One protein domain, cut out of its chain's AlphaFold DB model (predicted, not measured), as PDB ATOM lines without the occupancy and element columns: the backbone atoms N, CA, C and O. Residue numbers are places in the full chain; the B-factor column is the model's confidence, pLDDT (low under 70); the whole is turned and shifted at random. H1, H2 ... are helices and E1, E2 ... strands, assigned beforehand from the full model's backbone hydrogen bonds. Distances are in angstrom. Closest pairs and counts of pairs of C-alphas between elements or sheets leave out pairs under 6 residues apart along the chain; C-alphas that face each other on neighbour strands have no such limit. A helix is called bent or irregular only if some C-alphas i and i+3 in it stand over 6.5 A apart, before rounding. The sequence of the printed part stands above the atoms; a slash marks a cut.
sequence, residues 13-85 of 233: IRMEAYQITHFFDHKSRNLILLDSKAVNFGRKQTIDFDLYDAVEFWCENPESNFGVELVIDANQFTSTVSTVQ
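This is residues 13 to 85 of the 233 residues of a protein of Stichopus japonicus (UniProt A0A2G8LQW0). One twisted antiparallel sheet of four strands has a single short helix, H1, over one face; no named helix covers the other face. The two longest strands, E1 and E2, form a bent hairpin whose turn, residues 24 to 28, is folded to the side away from H1, while the shorter hairpin of E3 and E4 continues the sheet beside E1. The printed part has 73 residues, with four named strands and one named helix in the order E1, E2, H1, E3, E4 along the chain, and the class is mostly strand. Across the sheet the order is E2, E1, E3, E4. The whole is only just compact, close to loose, with a radius of gyration of the C-alphas of 13.1 A, and its C-alphas span 38 by 26 by 16 A.

The printed part begins with E1, residues 13 to 23, which starts at C-alpha 13 at (24.953, -23.110, 16.205) and is 27.1 A from first to last C-alpha. It bends by 63 degrees at residue 20. After a tight link of 5 residues comes E2, residues 29 to 40, the longest strand by residues, 28.6 A long from first to last C-alpha. E2 bends by 71 degrees at residue 32. A long link of 11 residues, 41 to 51, leads to H1, residues 52 to 60, which begins at C-alpha 52 at (11.818, -11.823, 0.782) and is 12.7 A long. A short link of 7 residues follows, and then E3, residues 68 to 73, 16.1 A long. A tight link of 4 residues leads to E4, residues 78 to 84, 17.5 A long, which ends at C-alpha 84 at (26.276, -8.040, 2.715).

E1 and E2 are antiparallel neighbours and a hairpin, with 165 degrees between their directions. Their C-alphas 16 and 36 face each other at 4.3 A, and N 15 and O 37 are within hydrogen-bond range at 2.8 A, as are N 30 and O 22 at 2.9 A. On the other side of E1 is E3, antiparallel to it at 144 degrees. Here C-alphas 15 and 72 face each other at 4.6 A, and N 18 and O 69 are within hydrogen-bond range at 2.8 A. E3 and E4 form the second hairpin, antiparallel at 164 degrees. Their C-alphas 69 and 83 face each other at 4.9 A, and N 84 and O 68 are within hydrogen-bond range at 2.7 A. E2 and E4 are the edge strands and are apart. H1 is on the sheet at a height over the sheet of 11.0 A. It lies over E1, and E2 is only just left out, with 2 of the 9 C-alphas of H1 falling on it. H1 runs along the strands, at 19 degrees to E1 on the local plane. The closest C-alphas of E1 and H1 are those of Gln 19 and Ala 54, 6.4 A apart. The closest C-alphas of E2 and H1 are those of Leu 34 and Asp 53, 7.5 A apart. E2, H1 and E3 make a split strand-helix-strand unit, two strands running the same way with a helix between them along the chain and E1 between them in the sheet; its crossover is right-handed. In H1 every O i to N i+4 pair is within hydrogen-bond range.

The two C-alphas farthest apart are those of Gly 42 and Glu 60, at 39.2 A. The first and last printed C-alphas, of Ile 13 and Gln 85, are 24.0 A apart. The printed part has no cut, and its one long link is that from E2 to H1. The mean pLDDT of the printed part is 80.3. It is under 70 at residues 42 to 43 and 74 to 85, and the mean of E4 is 46.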
ATOM      1  N   ILE A  13      24.824 -24.567  16.073       78.62
ATOM      2  CA  ILE A  13      24.953 -23.110  16.205       78.62
ATOM      3  C   ILE A  13      23.697 -22.431  15.661       78.62
ATOM      4  O   ILE A  13      23.040 -22.979  14.770       78.62
ATOM      5  N   ARG A  14      23.343 -21.260  16.197       84.69
ATOM      6  CA  ARG A  14      22.248 -20.451  15.650       84.69
ATOM      7  C   ARG A  14      22.840 -19.404  14.714       84.69
ATOM      8  O   ARG A  14      23.797 -18.725  15.073       84.69
ATOM      9  N   MET A  15      22.290 -19.310  13.512       87.00
ATOM     10  CA  MET A  15      22.631 -18.283  12.538       87.00
ATOM     11  C   MET A  15      21.393 -17.455  12.232       87.00
ATOM     12  O   MET A  15      20.322 -18.012  12.002       87.00
ATOM     13  N   GLU A  16      21.543 -16.140  12.234       90.19
ATOM     14  CA  GLU A  16      20.451 -15.184  12.083       90.19
ATOM     15  C   GLU A  16      20.798 -14.174  10.993       90.19
ATOM     16  O   GLU A  16      21.888 -13.604  10.993       90.19
ATOM     17  N   ALA A  17      19.867 -13.963  10.067       91.81
ATOM     18  CA  ALA A  17      19.966 -12.950   9.032       91.81
ATOM     19  C   ALA A  17      19.147 -11.726   9.434       91.81
ATOM     20  O   ALA A  17      17.961 -11.839   9.746       91.81
ATOM     21  N   TYR A  18      19.769 -10.554   9.399       91.88
ATOM     22  CA  TYR A  18      19.142  -9.287   9.747       91.88
ATOM     23  C   TYR A  18      19.175  -8.311   8.578       91.88
ATOM     24  O   TYR A  18      20.214  -8.118   7.952       91.88
ATOM     25  N   GLN A  19      18.072  -7.614   8.330       92.81
ATOM     26  CA  GLN A  19      18.065  -6.415   7.504       92.81
ATOM     27  C   GLN A  19      18.666  -5.257   8.291       92.81
ATOM     28  O   GLN A  19      18.206  -4.937   9.392       92.81
ATOM     29  N   ILE A  20      19.625  -4.562   7.688       91.69
ATOM     30  CA  ILE A  20      20.073  -3.269   8.192       91.69
ATOM     31  C   ILE A  20      19.097  -2.213   7.674       91.69
ATOM     32  O   ILE A  20      18.910  -2.057   6.469       91.69
ATOM     33  N   THR A  21      18.444  -1.494   8.583       90.50
ATOM     34  CA  THR A  21      17.456  -0.460   8.212       90.50
ATOM     35  C   THR A  21      18.007   0.953   8.298       90.50
ATOM     36  O   THR A  21      17.510   1.847   7.623       90.50
ATOM     37  N   HIS A  22      19.019   1.173   9.138       88.00
ATOM     38  CA  HIS A  22      19.639   2.477   9.331       88.00
ATOM     39  C   HIS A  22      20.993   2.330  10.036       88.00
ATOM     40  O   HIS A  22      21.128   1.500  10.937       88.00
ATOM     41  N   PHE A  23      21.963   3.182   9.693       84.00
ATOM     42  CA  PHE A  23      23.220   3.346  10.434       84.00
ATOM     43  C   PHE A  23      23.180   4.640  11.245       84.00
ATOM     44  O   PHE A  23      22.976   5.714  10.683       84.00
ATOM     45  N   PHE A  24      23.377   4.564  12.561       83.56
ATOM     46  CA  PHE A  24      23.499   5.773  13.388       83.56
ATOM     47  C   PHE A  24      24.931   6.315  13.387       83.56
ATOM     48  O   PHE A  24      25.136   7.524  13.434       83.56
ATOM     49  N   ASP A  25      25.914   5.416  13.308       80.81
ATOM     50  CA  ASP A  25      27.334   5.708  13.140       80.81
ATOM     51  C   ASP A  25      28.045   4.493  12.501       80.81
ATOM     52  O   ASP A  25      27.406   3.550  12.034       80.81
ATOM     53  N   HIS A  26      29.382   4.487  12.482       73.19
ATOM     54  CA  HIS A  26      30.166   3.373  11.931       73.19
ATOM     55  C   HIS A  26      30.062   2.053  12.723       73.19
ATOM     56  O   HIS A  26      30.581   1.037  12.264       73.19
ATOM     57  N   LYS A  27      29.455   2.040  13.917       72.19
ATOM     58  CA  LYS A  27      29.405   0.870  14.812       72.19
ATOM     59  C   LYS A  27      27.987   0.416  15.150       72.19
ATOM     60  O   LYS A  27      27.792  -0.762  15.436       72.19
ATOM     61  N   SER A  28      27.014   1.315  15.116       82.00
ATOM     62  CA  SER A  28      25.651   1.109  15.585       82.00
ATOM     63  C   SER A  28      24.650   1.250  14.447       82.00
ATOM     64  O   SER A  28      24.701   2.161  13.616       82.00
ATOM     65  N   ARG A  29      23.732   0.292  14.404       89.44
ATOM     66  CA  ARG A  29      22.782   0.110  13.314       89.44
ATOM     67  C   ARG A  29      21.501  -0.517  13.836       89.44
ATOM     68  O   ARG A  29      21.536  -1.280  14.800       89.44
ATOM     69  N   ASN A  30      20.389  -0.181  13.198       91.25
ATOM     70  CA  ASN A  30      19.112  -0.830  13.455       91.25
ATOM     71  C   ASN A  30      19.009  -2.105  12.626       91.25
ATOM     72  O   ASN A  30      19.177  -2.069  11.403       91.25
ATOM     73  N   LEU A  31      18.680  -3.200  13.304       91.25
ATOM     74  CA  LEU A  31      18.545  -4.525  12.721       91.25
ATOM     75  C   LEU A  31      17.103  -5.009  12.850       91.25
ATOM     76  O   LEU A  31      16.500  -4.897  13.919       91.25
ATOM     77  N   ILE A  32      16.570  -5.569  11.771       93.50
ATOM     78  CA  ILE A  32      15.311  -6.320  11.772       93.50
ATOM     79  C   ILE A  32      15.651  -7.765  11.439       93.50
ATOM     80  O   ILE A  32      16.301  -8.015  10.430       93.50
ATOM     81  N   LEU A  33      15.255  -8.707  12.295       94.50
ATOM     82  CA  LEU A  33      15.455 -10.131  12.031       94.50
ATOM     83  C   LEU A  33      14.604 -10.545  10.827       94.50
ATOM     84  O   LEU A  33      13.397 -10.319  10.839       94.50
ATOM     85  N   LEU A  34      15.239 -11.154   9.829       95.38
ATOM     86  CA  LEU A  34      14.583 -11.706   8.646       95.38
ATOM     87  C   LEU A  34      14.344 -13.208   8.812       95.38
ATOM     88  O   LEU A  34      13.212 -13.667   8.729       95.38
ATOM     89  N   ASP A  35      15.397 -13.968   9.126       95.56
ATOM     90  CA  ASP A  35      15.330 -15.427   9.265       95.56
ATOM     91  C   ASP A  35      16.355 -15.934  10.297       95.56
ATOM     92  O   ASP A  35      17.382 -15.297  10.547       95.56
ATOM     93  N   SER A  36      16.080 -17.082  10.924       93.81
ATOM     94  CA  SER A  36      16.913 -17.706  11.960       93.81
ATOM     95  C   SER A  36      16.954 -19.222  11.784       93.81
ATOM     96  O   SER A  36      15.922 -19.895  11.749       93.81
ATOM     97  N   LYS A  37      18.163 -19.791  11.718       90.75
ATOM     98  CA  LYS A  37      18.388 -21.222  11.484       90.75
ATOM     99  C   LYS A  37      19.331 -21.832  12.511       90.75
ATOM    100  O   LYS A  37      20.373 -21.276  12.845       90.75
ATOM    101  N   ALA A  38      18.986 -23.032  12.976       88.31
ATOM    102  CA  ALA A  38      19.874 -23.867  13.778       88.31
ATOM    103  C   ALA A  38      20.635 -24.833  12.862       88.31
ATOM    104  O   ALA A  38      20.034 -25.705  12.232       88.31
ATOM    105  N   VAL A  39      21.956 -24.693  12.807       83.56
ATOM    106  CA  VAL A  39      22.823 -25.383  11.849       83.56
ATOM    107  C   VAL A  39      23.808 -26.277  12.586       83.56
ATOM    108  O   VAL A  39      24.332 -25.900  13.630       83.56
ATOM    109  N   ASN A  40      24.057 -27.479  12.064       81.88
ATOM    110  CA  ASN A  40      25.034 -28.381  12.667       81.88
ATOM    111  C   ASN A  40      26.452 -27.863  12.414       81.88
ATOM    112  O   ASN A  40      26.823 -27.585  11.274       81.88
ATOM    113  N   PHE A  41      27.252 -27.771  13.471       72.25
ATOM    114  CA  PHE A  41      28.643 -27.343  13.355       72.25
ATOM    115  C   PHE A  41      29.526 -28.486  12.821       72.25
ATOM    116  O   PHE A  41      29.281 -29.657  13.114       72.25
ATOM    117  N   GLY A  42      30.564 -28.158  12.043       68.19
ATOM    118  CA  GLY A  42      31.571 -29.125  11.575       68.19
ATOM    119  C   GLY A  42      31.315 -29.773  10.208       68.19
ATOM    120  O   GLY A  42      32.040 -30.693   9.833       68.19
ATOM    121  N   ARG A  43      30.317 -29.314   9.443       68.50
ATOM    122  CA  ARG A  43      30.121 -29.707   8.037       68.50
ATOM    123  C   ARG A  43      30.048 -28.470   7.148       68.50
ATOM    124  O   ARG A  43      29.332 -27.530   7.481       68.50
ATOM    125  N   LYS A  44      30.748 -28.490   6.008       71.19
ATOM    126  CA  LYS A  44      30.553 -27.499   4.939       71.19
ATOM    127  C   LYS A  44      29.177 -27.754   4.324       71.19
ATOM    128  O   LYS A  44      28.910 -28.857   3.851       71.19
ATOM    129  N   GLN A  45      28.291 -26.769   4.403       74.44
ATOM    130  CA  GLN A  45      26.941 -26.835   3.849       74.44
ATOM    131  C   GLN A  45      26.486 -25.451   3.396       74.44
ATOM    132  O   GLN A  45      26.859 -24.445   3.996       74.44
ATOM    133  N   THR A  46      25.642 -25.412   2.370       77.94
ATOM    134  CA  THR A  46      24.906 -24.202   1.995       77.94
ATOM    135  C   THR A  46      23.759 -23.982   2.979       77.94
ATOM    136  O   THR A  46      23.116 -24.939   3.423       77.94
ATOM    137  N   ILE A  47      23.526 -22.726   3.351       83.94
ATOM    138  CA  ILE A  47      22.445 -22.322   4.250       83.94
ATOM    139  C   ILE A  47      21.684 -21.206   3.550       83.94
ATOM    140  O   ILE A  47      22.225 -20.123   3.341       83.94
ATOM    141  N   ASP A  48      20.439 -21.484   3.191       86.94
ATOM    142  CA  ASP A  48      19.565 -20.497   2.561       86.94
ATOM    143  C   ASP A  48      18.894 -19.667   3.659       86.94
ATOM    144  O   ASP A  48      18.469 -20.248   4.654       86.94
ATOM    145  N   PHE A  49      18.760 -18.355   3.501       91.25
ATOM    146  CA  PHE A  49      17.968 -17.504   4.399       91.25
ATOM    147  C   PHE A  49      16.835 -16.858   3.608       91.25
ATOM    148  O   PHE A  49      17.053 -16.431   2.474       91.25
ATOM    149  N   ASP A  50      15.639 -16.795   4.192       92.06
ATOM    150  CA  ASP A  50      14.532 -16.057   3.585       92.06
ATOM    151  C   ASP A  50      14.732 -14.550   3.786       92.06
ATOM    152  O   ASP A  50      14.755 -14.045   4.908       92.06
ATOM    153  N   LEU A  51      14.929 -13.838   2.677       93.69
ATOM    154  CA  LEU A  51      15.150 -12.392   2.645       93.69
ATOM    155  C   LEU A  51      14.016 -11.658   1.912       93.69
ATOM    156  O   LEU A  51      14.190 -10.490   1.558       93.69
ATOM    157  N   TYR A  52      12.887 -12.331   1.646       91.69
ATOM    158  CA  TYR A  52      11.818 -11.823   0.782       91.69
ATOM    159  C   TYR A  52      11.352 -10.420   1.188       91.69
ATOM    160  O   TYR A  52      11.384  -9.514   0.356       91.69
ATOM    161  N   ASP A  53      11.013 -10.216   2.465       92.62
ATOM    162  CA  ASP A  53      10.477  -8.942   2.965       92.62
ATOM    163  C   ASP A  53      11.451  -7.769   2.754       92.62
ATOM    164  O   ASP A  53      11.054  -6.680   2.335       92.62
ATOM    165  N   ALA A  54      12.749  -7.992   2.992       93.50
ATOM    166  CA  ALA A  54      13.775  -6.971   2.780       93.50
ATOM    167  C   ALA A  54      13.941  -6.645   1.290       93.50
ATOM    168  O   ALA A  54      13.979  -5.477   0.904       93.50
ATOM    169  N   VAL A  55      14.020  -7.676   0.446       91.88
ATOM    170  CA  VAL A  55      14.213  -7.520  -1.001       91.88
ATOM    171  C   VAL A  55      13.001  -6.859  -1.659       91.88
ATOM    172  O   VAL A  55      13.179  -5.992  -2.517       91.88
ATOM    173  N   GLU A  56      11.783  -7.227  -1.258       91.38
ATOM    174  CA  GLU A  56      10.543  -6.608  -1.734       91.38
ATOM    175  C   GLU A  56      10.513  -5.118  -1.375       91.38
ATOM    176  O   GLU A  56      10.309  -4.273  -2.248       91.38
ATOM    177  N   PHE A  57      10.831  -4.780  -0.123       91.56
ATOM    178  CA  PHE A  57      10.919  -3.394   0.324       91.56
ATOM    179  C   PHE A  57      11.973  -2.586  -0.450       91.56
ATOM    180  O   PHE A  57      11.709  -1.449  -0.853       91.56
ATOM    181  N   TRP A  58      13.151  -3.163  -0.707       93.56
ATOM    182  CA  TRP A  58      14.223  -2.513  -1.472       93.56
ATOM    183  C   TRP A  58      13.900  -2.339  -2.953       93.56
ATOM    184  O   TRP A  58      14.409  -1.416  -3.584       93.56
ATOM    185  N   CYS A  59      13.048  -3.193  -3.518       90.31
ATOM    186  CA  CYS A  59      12.559  -3.020  -4.882       90.31
ATOM    187  C   CYS A  59      11.684  -1.764  -5.025       90.31
ATOM    188  O   CYS A  59      11.676  -1.149  -6.093       90.31
ATOM    189  N   GLU A  60      10.973  -1.368  -3.966       92.88
ATOM    190  CA  GLU A  60      10.184  -0.130  -3.927       92.88
ATOM    191  C   GLU A  60      10.988   1.083  -3.432       92.88
ATOM    192  O   GLU A  60      10.743   2.196  -3.896       92.88
ATOM    193  N   ASN A  61      11.966   0.865  -2.544       93.12
ATOM    194  CA  ASN A  61      12.763   1.907  -1.882       93.12
ATOM    195  C   ASN A  61      14.275   1.592  -1.973       93.12
ATOM    196  O   ASN A  61      14.892   1.212  -0.968       93.12
ATOM    197  N   PRO A  62      14.901   1.697  -3.163       90.31
ATOM    198  CA  PRO A  62      16.280   1.246  -3.380       90.31
ATOM    199  C   PRO A  62      17.321   1.962  -2.512       90.31
ATOM    200  O   PRO A  62      18.322   1.368  -2.121       90.31
ATOM    201  N   GLU A  63      17.086   3.231  -2.182       90.06
ATOM    202  CA  GLU A  63      17.941   4.044  -1.311       90.06
ATOM    203  C   GLU A  63      17.964   3.569   0.147       90.06
ATOM    204  O   GLU A  63      18.860   3.947   0.899       90.06
ATOM    205  N   SER A  64      17.007   2.727   0.538       89.00
ATOM    206  CA  SER A  64      16.921   2.136   1.875       89.00
ATOM    207  C   SER A  64      17.606   0.763   1.967       89.00
ATOM    208  O   SER A  64      17.434   0.040   2.953       89.00
ATOM    209  N   ASN A  65      18.376   0.370   0.945       90.00
ATOM    210  CA  ASN A  65      19.175  -0.850   0.964       90.00
ATOM    211  C   ASN A  65      20.537  -0.619   1.630       90.00
ATOM    212  O   ASN A  65      21.505  -0.203   0.995       90.00
ATOM    213  N   PHE A  66      20.605  -0.934   2.922       88.38
ATOM    214  CA  PHE A  66      21.839  -0.894   3.710       88.38
ATOM    215  C   PHE A  66      22.523  -2.262   3.847       88.38
ATOM    216  O   PHE A  66      23.563  -2.360   4.500       88.38
ATOM    217  N   GLY A  67      21.965  -3.297   3.214       87.12
ATOM    218  CA  GLY A  67      22.485  -4.656   3.228       87.12
ATOM    219  C   GLY A  67      21.868  -5.575   4.282       87.12
ATOM    220  O   GLY A  67      21.000  -5.192   5.072       87.12
ATOM    221  N   VAL A  68      22.337  -6.822   4.260       89.31
ATOM    222  CA  VAL A  68      21.991  -7.872   5.231       89.31
ATOM    223  C   VAL A  68      23.188  -8.126   6.137       89.31
ATOM    224  O   VAL A  68      24.327  -8.068   5.687       89.31
ATOM    225  N   GLU A  69      22.951  -8.432   7.401       86.81
ATOM    226  CA  GLU A  69      23.975  -8.894   8.328       86.81
ATOM    227  C   GLU A  69      23.702 -10.334   8.753       86.81
ATOM    228  O   GLU A  69      22.581 -10.658   9.149       86.81
ATOM    229  N   LEU A  70      24.736 -11.178   8.713       85.62
ATOM    230  CA  LEU A  70      24.681 -12.522   9.276       85.62
ATOM    231  C   LEU A  70      25.345 -12.543  10.657       85.62
ATOM    232  O   LEU A  70      26.530 -12.243  10.832       85.62
ATOM    233  N   VAL A  71      24.566 -12.935  11.658       82.62
ATOM    234  CA  VAL A  71      25.023 -13.092  13.038       82.62
ATOM    235  C   VAL A  71      25.090 -14.575  13.362       82.62
ATOM    236  O   VAL A  71      24.111 -15.303  13.208       82.62
ATOM    237  N   ILE A  72      26.256 -15.024  13.823       78.44
ATOM    238  CA  ILE A  72      26.464 -16.398  14.279       78.44
ATOM    239  C   ILE A  72      26.575 -16.376  15.804       78.44
ATOM    240  O   ILE A  72      27.532 -15.835  16.363       78.44
ATOM    241  N   ASP A  73      25.591 -16.976  16.470       72.19
ATOM    242  CA  ASP A  73      25.582 -17.184  17.914       72.19
ATOM    243  C   ASP A  73      26.051 -18.612  18.221       72.19
ATOM    244  O   ASP A  73      25.325 -19.601  18.056       72.19
ATOM    245  N   ALA A  74      27.310 -18.715  18.649       64.44
ATOM    246  CA  ALA A  74      27.936 -19.964  19.054       64.44
ATOM    247  C   ALA A  74      28.064 -20.067  20.582       64.44
ATOM    248  O   ALA A  74      29.131 -20.429  21.062       64.44
ATOM    249  N   ASN A  75      27.020 -19.729  21.356       55.53
ATOM    250  CA  ASN A  75      26.858 -19.918  22.817       55.53
ATOM    251  C   ASN A  75      27.993 -19.421  23.756       55.53
ATOM    252  O   ASN A  75      27.822 -19.477  24.972       55.53
ATOM    253  N   GLN A  76      29.133 -18.948  23.236       49.19
ATOM    254  CA  GLN A  76      30.311 -18.400  23.930       49.19
ATOM    255  C   GLN A  76      31.129 -17.431  23.044       49.19
ATOM    256  O   GLN A  76      31.978 -16.714  23.567       49.19
ATOM    257  N   PHE A  77      30.866 -17.366  21.732       46.84
ATOM    258  CA  PHE A  77      31.453 -16.389  20.812       46.84
ATOM    259  C   PHE A  77      30.360 -15.839  19.888       46.84
ATOM    260  O   PHE A  77      29.751 -16.589  19.127       46.84
ATOM    261  N   THR A  78      30.106 -14.531  19.966       43.34
ATOM    262  CA  THR A  78      29.353 -13.791  18.948       43.34
ATOM    263  C   THR A  78      30.353 -13.273  17.923       43.34
ATOM    264  O   THR A  78      31.122 -12.356  18.219       43.34
ATOM    265  N   SER A  79      30.351 -13.857  16.730       47.50
ATOM    266  CA  SER A  79      31.087 -13.325  15.584       47.50
ATOM    267  C   SER A  79      30.069 -12.752  14.604       47.50
ATOM    268  O   SER A  79      29.244 -13.482  14.059       47.50
ATOM    269  N   THR A  80      30.104 -11.435  14.399       44.94
ATOM    270  CA  THR A  80      29.405 -10.781  13.285       44.94
ATOM    271  C   THR A  80      30.150 -11.133  12.008       44.94
ATOM    272  O   THR A  80      31.274 -10.666  11.811       44.94
ATOM    273  N   VAL A  81      29.557 -11.984  11.173       47.16
ATOM    274  CA  VAL A  81      30.122 -12.343   9.876       47.16
ATOM    275  C   VAL A  81      29.413 -11.498   8.830       47.16
ATOM    276  O   VAL A  81      28.325 -11.822   8.374       47.16
ATOM    277  N   SER A  82      30.092 -10.416   8.458       48.88
ATOM    278  CA  SER A  82      29.910  -9.690   7.200       48.88
ATOM    279  C   SER A  82      28.611  -8.888   7.027       48.88
ATOM    280  O   SER A  82      27.492  -9.386   7.115       48.88
ATOM    281  N   THR A  83      28.790  -7.617   6.663       42.88
ATOM    282  CA  THR A  83      27.758  -6.789   6.035       42.88
ATOM    283  C   THR A  83      27.674  -7.180   4.561       42.88
ATOM    284  O   THR A  83      28.620  -6.953   3.808       42.88
ATOM    285  N   VAL A  84      26.561  -7.763   4.125       45.88
ATOM    286  CA  VAL A  84      26.276  -8.040   2.715       45.88
ATOM    287  C   VAL A  84      25.855  -6.737   2.046       45.88
ATOM    288  O   VAL A  84      24.676  -6.392   2.018       45.88
ATOM    289  N   GLN A  85      26.832  -5.984   1.540       40.66
ATOM    290  CA  GLN A  85      26.582  -4.907   0.582       40.66
ATOM    291  C   GLN A  85      26.573  -5.487  -0.835       40.66
ATOM    292  O   GLN A  85      27.271  -6.457  -1.123       40.66
TER     293      GLN A  85